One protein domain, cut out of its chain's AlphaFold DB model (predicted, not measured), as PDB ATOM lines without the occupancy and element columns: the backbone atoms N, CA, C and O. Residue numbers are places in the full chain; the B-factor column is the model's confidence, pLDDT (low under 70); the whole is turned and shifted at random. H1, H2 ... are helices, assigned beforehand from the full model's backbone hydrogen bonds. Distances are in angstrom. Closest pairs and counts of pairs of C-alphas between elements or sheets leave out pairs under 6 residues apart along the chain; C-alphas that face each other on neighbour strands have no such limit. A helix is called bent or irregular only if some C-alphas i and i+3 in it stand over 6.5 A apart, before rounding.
ATOM      1  N   GLY A  21     279.797 161.604 183.113       69.06
ATOM      2  CA  GLY A  21     278.444 161.060 182.955       69.06
ATOM      3  C   GLY A  21     277.852 161.303 181.561       69.06
ATOM      4  O   GLY A  21     278.346 162.126 180.789       69.06
ATOM      5  N   SER A  22     276.815 160.550 181.198       80.81
ATOM      6  CA  SER A  22     276.292 160.515 179.821       80.81
ATOM      7  C   SER A  22     275.458 161.735 179.401       80.81
ATOM      8  O   SER A  22     275.178 161.896 178.210       80.81
ATOM      9  N   TYR A  23     275.054 162.600 180.343       86.88
ATOM     10  CA  TYR A  23     274.172 163.754 180.081       86.88
ATOM     11  C   TYR A  23     272.915 163.372 179.285       86.88
ATOM     12  O   TYR A  23     272.542 163.998 178.286       86.88
ATOM     13  N   ALA A  24     272.299 162.265 179.687       86.56
ATOM     14  CA  ALA A  24     271.207 161.631 178.971       86.56
ATOM     15  C   ALA A  24     270.014 162.562 178.719       86.56
ATOM     16  O   ALA A  24     269.423 162.533 177.636       86.56
ATOM     17  N   CYS A  25     269.644 163.378 179.709       88.62
ATOM     18  CA  CYS A  25     268.492 164.269 179.624       88.62
ATOM     19  C   CYS A  25     268.752 165.399 178.628       88.62
ATOM     20  O   CYS A  25     267.967 165.602 177.697       88.62
ATOM     21  N   PHE A  26     269.887 166.084 178.777       90.19
ATOM     22  CA  PHE A  26     270.321 167.152 177.886       90.19
ATOM     23  C   PHE A  26     270.444 166.661 176.440       90.19
ATOM     24  O   PHE A  26     269.896 167.282 175.528       90.19
ATOM     25  N   ASN A  27     271.091 165.512 176.222       88.31
ATOM     26  CA  ASN A  27     271.289 164.958 174.883       88.31
ATOM     27  C   ASN A  27     269.971 164.528 174.223       88.31
ATOM     28  O   ASN A  27     269.774 164.778 173.030       88.31
ATOM     29  N   LYS A  28     269.027 163.949 174.979       88.56
ATOM     30  CA  LYS A  28     267.680 163.651 174.458       88.56
ATOM     31  C   LYS A  28     266.918 164.918 174.087       88.56
ATOM     32  O   LYS A  28     266.308 164.960 173.021       88.56
ATOM     33  N   LEU A  29     266.972 165.948 174.931       90.19
ATOM     34  CA  LEU A  29     266.307 167.224 174.670       90.19
ATOM     35  C   LEU A  29     266.899 167.930 173.439       90.19
ATOM     36  O   LEU A  29     266.164 168.461 172.604       90.19
ATOM     37  N   LEU A  30     268.225 167.902 173.298       90.00
ATOM     38  CA  LEU A  30     268.924 168.449 172.140       90.00
ATOM     39  C   LEU A  30     268.577 167.683 170.855       90.00
ATOM     40  O   LEU A  30     268.273 168.308 169.838       90.00
ATOM     41  N   SER A  31     268.566 166.347 170.915       88.94
ATOM     42  CA  SER A  31     268.179 165.480 169.796       88.94
ATOM     43  C   SER A  31     266.738 165.743 169.356       88.94
ATOM     44  O   SER A  31     266.487 165.972 168.174       88.94
ATOM     45  N   TRP A  32     265.804 165.833 170.309       92.00
ATOM     46  CA  TRP A  32     264.412 166.187 170.036       92.00
ATOM     47  C   TRP A  32     264.292 167.546 169.336       92.00
ATOM     48  O   TRP A  32     263.607 167.641 168.316       92.00
ATOM     49  N   ASN A  33     265.011 168.575 169.799       90.00
ATOM     50  CA  ASN A  33     264.997 169.887 169.146       90.00
ATOM     51  C   ASN A  33     265.510 169.817 167.694       90.00
ATOM     52  O   ASN A  33     265.051 170.560 166.830       90.00
ATOM     53  N   GLY A  34     266.418 168.882 167.399       88.00
ATOM     54  CA  GLY A  34     266.885 168.592 166.044       88.00
ATOM     55  C   GLY A  34     265.806 168.040 165.101       88.00
ATOM     56  O   GLY A  34     265.941 168.183 163.886       88.00
ATOM     57  N   THR A  35     264.724 167.460 165.631       90.19
ATOM     58  CA  THR A  35     263.647 166.831 164.838       90.19
ATOM     59  C   THR A  35     262.541 167.790 164.389       90.19
ATOM     60  O   THR A  35     261.706 167.410 163.571       90.19
ATOM     61  N   LEU A  36     262.532 169.040 164.874       86.38
ATOM     62  CA  LEU A  36     261.426 169.988 164.668       86.38
ATOM     63  C   LEU A  36     261.316 170.542 163.235       86.38
ATOM     64  O   LEU A  36     260.357 171.247 162.922       86.38
ATOM     65  N   GLY A  37     262.243 170.195 162.341       83.06
ATOM     66  CA  GLY A  37     262.136 170.469 160.911       83.06
ATOM     67  C   GLY A  37     263.333 171.239 160.368       83.06
ATOM     68  O   GLY A  37     264.431 170.695 160.267       83.06
ATOM     69  N   ASN A  38     263.122 172.488 159.928       90.62
ATOM     70  CA  ASN A  38     264.185 173.263 159.280       90.62
ATOM     71  C   ASN A  38     265.191 173.840 160.296       90.62
ATOM     72  O   ASN A  38     264.865 174.118 161.450       90.62
ATOM     73  N   LYS A  39     266.418 174.104 159.830       89.69
ATOM     74  CA  LYS A  39     267.514 174.626 160.665       89.69
ATOM     75  C   LYS A  39     267.178 175.921 161.421       89.69
ATOM     76  O   LYS A  39     267.671 176.116 162.523       89.69
ATOM     77  N   TRP A  40     266.349 176.794 160.847       92.38
ATOM     78  CA  TRP A  40     265.976 178.076 161.451       92.38
ATOM     79  C   TRP A  40     264.996 177.892 162.605       92.38
ATOM     80  O   TRP A  40     265.161 178.525 163.644       92.38
ATOM     81  N   LEU A  41     264.020 176.995 162.453       91.25
ATOM     82  CA  LEU A  41     263.083 176.649 163.515       91.25
ATOM     83  C   LEU A  41     263.818 175.985 164.683       91.25
ATOM     84  O   LEU A  41     263.662 176.430 165.819       91.25
ATOM     85  N   ASN A  42     264.696 175.019 164.396       90.94
ATOM     86  CA  ASN A  42     265.518 174.369 165.420       90.94
ATOM     87  C   ASN A  42     266.387 175.392 166.177       90.94
ATOM     88  O   ASN A  42     266.527 175.291 167.394       90.94
ATOM     89  N   SER A  43     266.943 176.403 165.492       90.19
ATOM     90  CA  SER A  43     267.724 177.475 166.133       90.19
ATOM     91  C   SER A  43     266.875 178.434 166.973       90.19
ATOM     92  O   SER A  43     267.308 178.814 168.059       90.19
ATOM     93  N   ILE A  44     265.680 178.819 166.512       93.12
ATOM     94  CA  ILE A  44     264.771 179.687 167.281       93.12
ATOM     95  C   ILE A  44     264.322 178.978 168.558       93.12
ATOM     96  O   ILE A  44     264.383 179.566 169.638       93.12
ATOM     97  N   VAL A  45     263.918 177.709 168.452       91.75
ATOM     98  CA  VAL A  45     263.515 176.908 169.615       91.75
ATOM     99  C   VAL A  45     264.704 176.682 170.548       91.75
ATOM    100  O   VAL A  45     264.550 176.850 171.755       91.75
ATOM    101  N   HIS A  46     265.902 176.424 170.013       92.81
ATOM    102  CA  HIS A  46     267.114 176.312 170.826       92.81
ATOM    103  C   HIS A  46     267.381 177.586 171.639       92.81
ATOM    104  O   HIS A  46     267.613 177.516 172.844       92.81
ATOM    105  N   PHE A  47     267.295 178.759 171.003       92.00
ATOM    106  CA  PHE A  47     267.484 180.037 171.685       92.00
ATOM    107  C   PHE A  47     266.390 180.293 172.732       92.00
ATOM    108  O   PHE A  47     266.693 180.683 173.858       92.00
ATOM    109  N   ALA A  48     265.126 180.003 172.410       92.69
ATOM    110  CA  ALA A  48     264.015 180.122 173.356       92.69
ATOM    111  C   ALA A  48     264.199 179.217 174.591       92.69
ATOM    112  O   ALA A  48     263.964 179.663 175.713       92.69
ATOM    113  N   MET A  49     264.682 177.985 174.398       92.12
ATOM    114  CA  MET A  49     265.021 177.015 175.455       92.12
ATOM    115  C   MET A  49     266.338 177.301 176.191       92.12
ATOM    116  O   MET A  49     266.677 176.598 177.147       92.12
ATOM    117  N   MET A  50     267.101 178.292 175.737       88.50
ATOM    118  CA  MET A  50     268.245 178.828 176.469       88.50
ATOM    119  C   MET A  50     267.823 180.018 177.340       88.50
ATOM    120  O   MET A  50     268.290 180.140 178.468       88.50
ATOM    121  N   VAL A  51     266.916 180.868 176.837       91.06
ATOM    122  CA  VAL A  51     266.330 181.997 177.587       91.06
ATOM    123  C   VAL A  51     265.421 181.496 178.711       91.06
ATOM    124  O   VAL A  51     265.576 181.899 179.862       91.06
ATOM    125  N   ILE A  52     264.483 180.604 178.388       91.38
ATOM    126  CA  ILE A  52     263.779 179.793 179.384       91.38
ATOM    127  C   ILE A  52     264.755 178.670 179.715       91.38
ATOM    128  O   ILE A  52     265.084 177.946 178.789       91.38
ATOM    129  N   PRO A  53     265.238 178.496 180.955       90.69
ATOM    130  CA  PRO A  53     266.416 177.675 181.262       90.69
ATOM    131  C   PRO A  53     266.169 176.153 181.176       90.69
ATOM    132  O   PRO A  53     266.602 175.400 182.042       90.69
ATOM    133  N   VAL A  54     265.488 175.665 180.137       93.38
ATOM    134  CA  VAL A  54     265.127 174.256 179.944       93.38
ATOM    135  C   VAL A  54     266.383 173.401 179.788       93.38
ATOM    136  O   VAL A  54     266.528 172.405 180.493       93.38
ATOM    137  N   TYR A  55     267.333 173.819 178.940       89.94
ATOM    138  CA  TYR A  55     268.622 173.125 178.817       89.94
ATOM    139  C   TYR A  55     269.434 173.179 180.115       89.94
ATOM    140  O   TYR A  55     270.063 172.193 180.481       89.94
ATOM    141  N   GLY A  56     269.382 174.302 180.838       90.44
ATOM    142  CA  GLY A  56     270.054 174.445 182.131       90.44
ATOM    143  C   GLY A  56     269.505 173.480 183.184       90.44
ATOM    144  O   GLY A  56     270.279 172.833 183.885       90.44
ATOM    145  N   ILE A  57     268.178 173.332 183.255       92.75
ATOM    146  CA  ILE A  57     267.513 172.379 184.152       92.75
ATOM    147  C   ILE A  57     267.857 170.939 183.757       92.75
ATOM    148  O   ILE A  57     268.190 170.146 184.633       92.75
ATOM    149  N   ALA A  58     267.826 170.601 182.462       92.06
ATOM    150  CA  ALA A  58     268.185 169.263 181.986       92.06
ATOM    151  C   ALA A  58     269.621 168.888 182.389       92.06
ATOM    152  O   ALA A  58     269.835 167.849 183.008       92.06
ATOM    153  N   THR A  59     270.580 169.787 182.148       89.12
ATOM    154  CA  THR A  59     271.978 169.602 182.562       89.12
ATOM    155  C   THR A  59     272.122 169.485 184.081       89.12
ATOM    156  O   THR A  59     272.924 168.693 184.569       89.12
ATOM    157  N   PHE A  60     271.343 170.244 184.856       92.50
ATOM    158  CA  PHE A  60     271.364 170.164 186.317       92.50
ATOM    159  C   PHE A  60     270.845 168.815 186.837       92.50
ATOM    160  O   PHE A  60     271.455 168.221 187.726       92.50
ATOM    161  N   VAL A  61     269.757 168.306 186.252       91.50
ATOM    162  CA  VAL A  61     269.215 166.971 186.555       91.50
ATOM    163  C   VAL A  61     270.211 165.879 186.169       91.50
ATOM    164  O   VAL A  61     270.404 164.938 186.942       91.50
ATOM    165  N   ASP A  62     270.871 166.015 185.018       90.00
ATOM    166  CA  ASP A  62     271.923 165.088 184.606       90.00
ATOM    167  C   ASP A  62     273.047 165.040 185.642       90.00
ATOM    168  O   ASP A  62     273.361 163.967 186.141       90.00
ATOM    169  N   ILE A  63     273.596 166.189 186.043       88.06
ATOM    170  CA  ILE A  63     274.715 166.241 186.996       88.06
ATOM    171  C   ILE A  63     274.320 165.662 188.362       88.06
ATOM    172  O   ILE A  63     275.050 164.841 188.918       88.06
ATOM    173  N   LEU A  64     273.181 166.082 188.917       88.38
ATOM    174  CA  LEU A  64     272.822 165.720 190.290       88.38
ATOM    175  C   LEU A  64     272.235 164.321 190.432       88.38
ATOM    176  O   LEU A  64     272.441 163.683 191.461       88.38
ATOM    177  N   VAL A  65     271.473 163.861 189.443       89.12
ATOM    178  CA  VAL A  65     270.690 162.629 189.569       89.12
ATOM    179  C   VAL A  65     271.220 161.575 188.619       89.12
ATOM    180  O   VAL A  65     271.699 160.540 189.068       89.12
ATOM    181  N   LEU A  66     271.161 161.818 187.312       87.75
ATOM    182  CA  LEU A  66     271.349 160.750 186.328       87.75
ATOM    183  C   LEU A  66     272.808 160.299 186.235       87.75
ATOM    184  O   LEU A  66     273.072 159.104 186.312       87.75
ATOM    185  N   ASN A  67     273.752 161.238 186.179       86.56
ATOM    186  CA  ASN A  67     275.187 160.958 186.181       86.56
ATOM    187  C   ASN A  67     275.647 160.400 187.539       86.56
ATOM    188  O   ASN A  67     276.567 159.590 187.587       86.56
ATOM    189  N   THR A  68     274.988 160.779 188.641       84.44
ATOM    190  CA  THR A  68     275.260 160.192 189.966       84.44
ATOM    191  C   THR A  68     274.778 158.741 190.034       84.44
ATOM    192  O   THR A  68     275.517 157.873 190.491       84.44
ATOM    193  N   VAL A  69     273.570 158.444 189.545       82.69
ATOM    194  CA  VAL A  69     273.062 157.066 189.444       82.69
ATOM    195  C   VAL A  69     273.950 156.235 188.520       82.69
ATOM    196  O   VAL A  69     274.346 155.136 188.896       82.69
ATOM    197  N   GLU A  70     274.322 156.766 187.357       81.25
ATOM    198  CA  GLU A  70     275.232 156.122 186.405       81.25
ATOM    199  C   GLU A  70     276.592 155.806 187.036       81.25
ATOM    200  O   GLU A  70     277.102 154.705 186.865       81.25
ATOM    201  N   PHE A  71     277.144 156.724 187.833       81.25
ATOM    202  CA  PHE A  71     278.411 156.511 188.531       81.25
ATOM    203  C   PHE A  71     278.359 155.335 189.518       81.25
ATOM    204  O   PHE A  71     279.303 154.552 189.583       81.25
ATOM    205  N   TRP A  72     277.270 155.191 190.281       78.12
ATOM    206  CA  TRP A  72     277.152 154.135 191.298       78.12
ATOM    207  C   TRP A  72     276.629 152.801 190.759       78.12
ATOM    208  O   TRP A  72     276.950 151.757 191.320       78.12
ATOM    209  N   THR A  73     275.803 152.827 189.716       70.38
ATOM    210  CA  THR A  73     275.134 151.629 189.174       70.38
ATOM    211  C   THR A  73     275.748 151.136 187.865       70.38
ATOM    212  O   THR A  73     275.379 150.069 187.386       70.38
ATOM    213  N   GLY A  74     276.653 151.910 187.262       70.88
ATOM    214  CA  GLY A  74     277.230 151.628 185.946       70.88
ATOM    215  C   GLY A  74     276.278 151.890 184.774       70.88
ATOM    216  O   GLY A  74     276.703 151.794 183.626       70.88
ATOM    217  N   SER A  75     275.016 152.245 185.041       70.62
ATOM    218  CA  SER A  75     273.976 152.403 184.025       70.62
ATOM    219  C   SER A  75     273.127 153.636 184.277       70.62
ATOM    220  O   SER A  75     272.586 153.850 185.359       70.62
ATOM    221  N   ASN A  76     272.962 154.462 183.249       77.19
ATOM    222  CA  ASN A  76     272.078 155.612 183.333       77.19
ATOM    223  C   ASN A  76     270.660 155.204 182.912       77.19
ATOM    224  O   ASN A  76     270.464 154.814 181.759       77.19
ATOM    225  N   PRO A  77     269.645 155.341 183.780       73.50
ATOM    226  CA  PRO A  77     268.281 154.910 183.471       73.50
ATOM    227  C   PRO A  77     267.652 155.698 182.316       73.50
ATOM    228  O   PRO A  77     266.710 155.226 181.685       73.50
ATOM    229  N   LEU A  78     268.164 156.901 182.032       77.88
ATOM    230  CA  LEU A  78     267.717 157.727 180.922       77.88
ATOM    231  C   LEU A  78     268.644 157.608 179.702       77.88
ATOM    232  O   LEU A  78     268.175 157.813 178.584       77.88
TER     233      LEU A  78
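What this domain is: This is residues 21 to 78 of the 144 residues of an uncharacterized protein of Fibrobacter sp. UWP2 (UniProt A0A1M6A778). Three helices form a flat, elongated triangle about one helix thick: the long H3 makes one long side, H2 meets it at a corner near the tight turn at residues 52 and 53, and H1 lies inside the V that these two make. H3 runs on past the beginning of H1, and after it residues 74 to 78 fold back toward the first residues of H1. The printed part has 58 residues with three named helices in the order H1, H2, H3 and no named strand, and its class is all helix. The whole is loose, with a radius of gyration of the C-alphas of 12.9 A, and spans 40 by 20 by 11 A.

Where its parts are: H3, the longest helix, holds residues 54 to 73 and measures 26.4 A from first to last C-alpha, from C-alpha 54 at (265.127, 174.256, 179.944) to C-alpha 73 at (275.134, 151.629, 189.174). H3 has a kink of 31 degrees near residue 61. It is irregular, but only just: C-alphas 64 and 67 are 6.7 A apart. H1, residues 24 to 34, is 15.3 A long and begins at C-alpha 24 at (271.207, 161.631, 178.971). H2, residues 39 to 51, is 18.5 A long and ends at C-alpha 51 at (266.330, 181.997, 177.587).

How they stand to each other: H3 and H1 touch, with 12 pairs of C-alphas within 8 A; the closest are those of Ala 58 and Phe 26, 5.1 A apart. They run opposite ways at a steep tilt of 40 degrees. H1 and H2 form a helical hairpin, running opposite ways at a steep tilt of 42 degrees. H2 touches H1 with residues 42 to 46 alone, and the closest C-alphas of the two, those of Asn 33 and Asn 42, are 5.9 A apart. H2 and H3 are close but not clearly touching: their closest C-alphas, those of Met 49 and Tyr 55, are 6.3 A apart. The lines of H2 and H3 are about perpendicular, at 81 degrees. In H1 and H2 every O i to N i+4 pair is within hydrogen-bond range; in H3, 14 of 16 are.

The domain as a whole: The C-alphas of Trp 40 and Trp 72, the two farthest apart, are 39.9 A from each other, and the outline is only just a rod, at 40 by 20 by 11 A. The first and last printed C-alphas, those of Gly 21 and Leu 78, are 11.4 A apart. The printed part has no cut. The links from H1 to H2 and from H2 to H3 are tight, with 4 and 2 residues between the helices. The mean pLDDT of the printed part of this model is 87.0, and residue 21 is the one printed residue under 70.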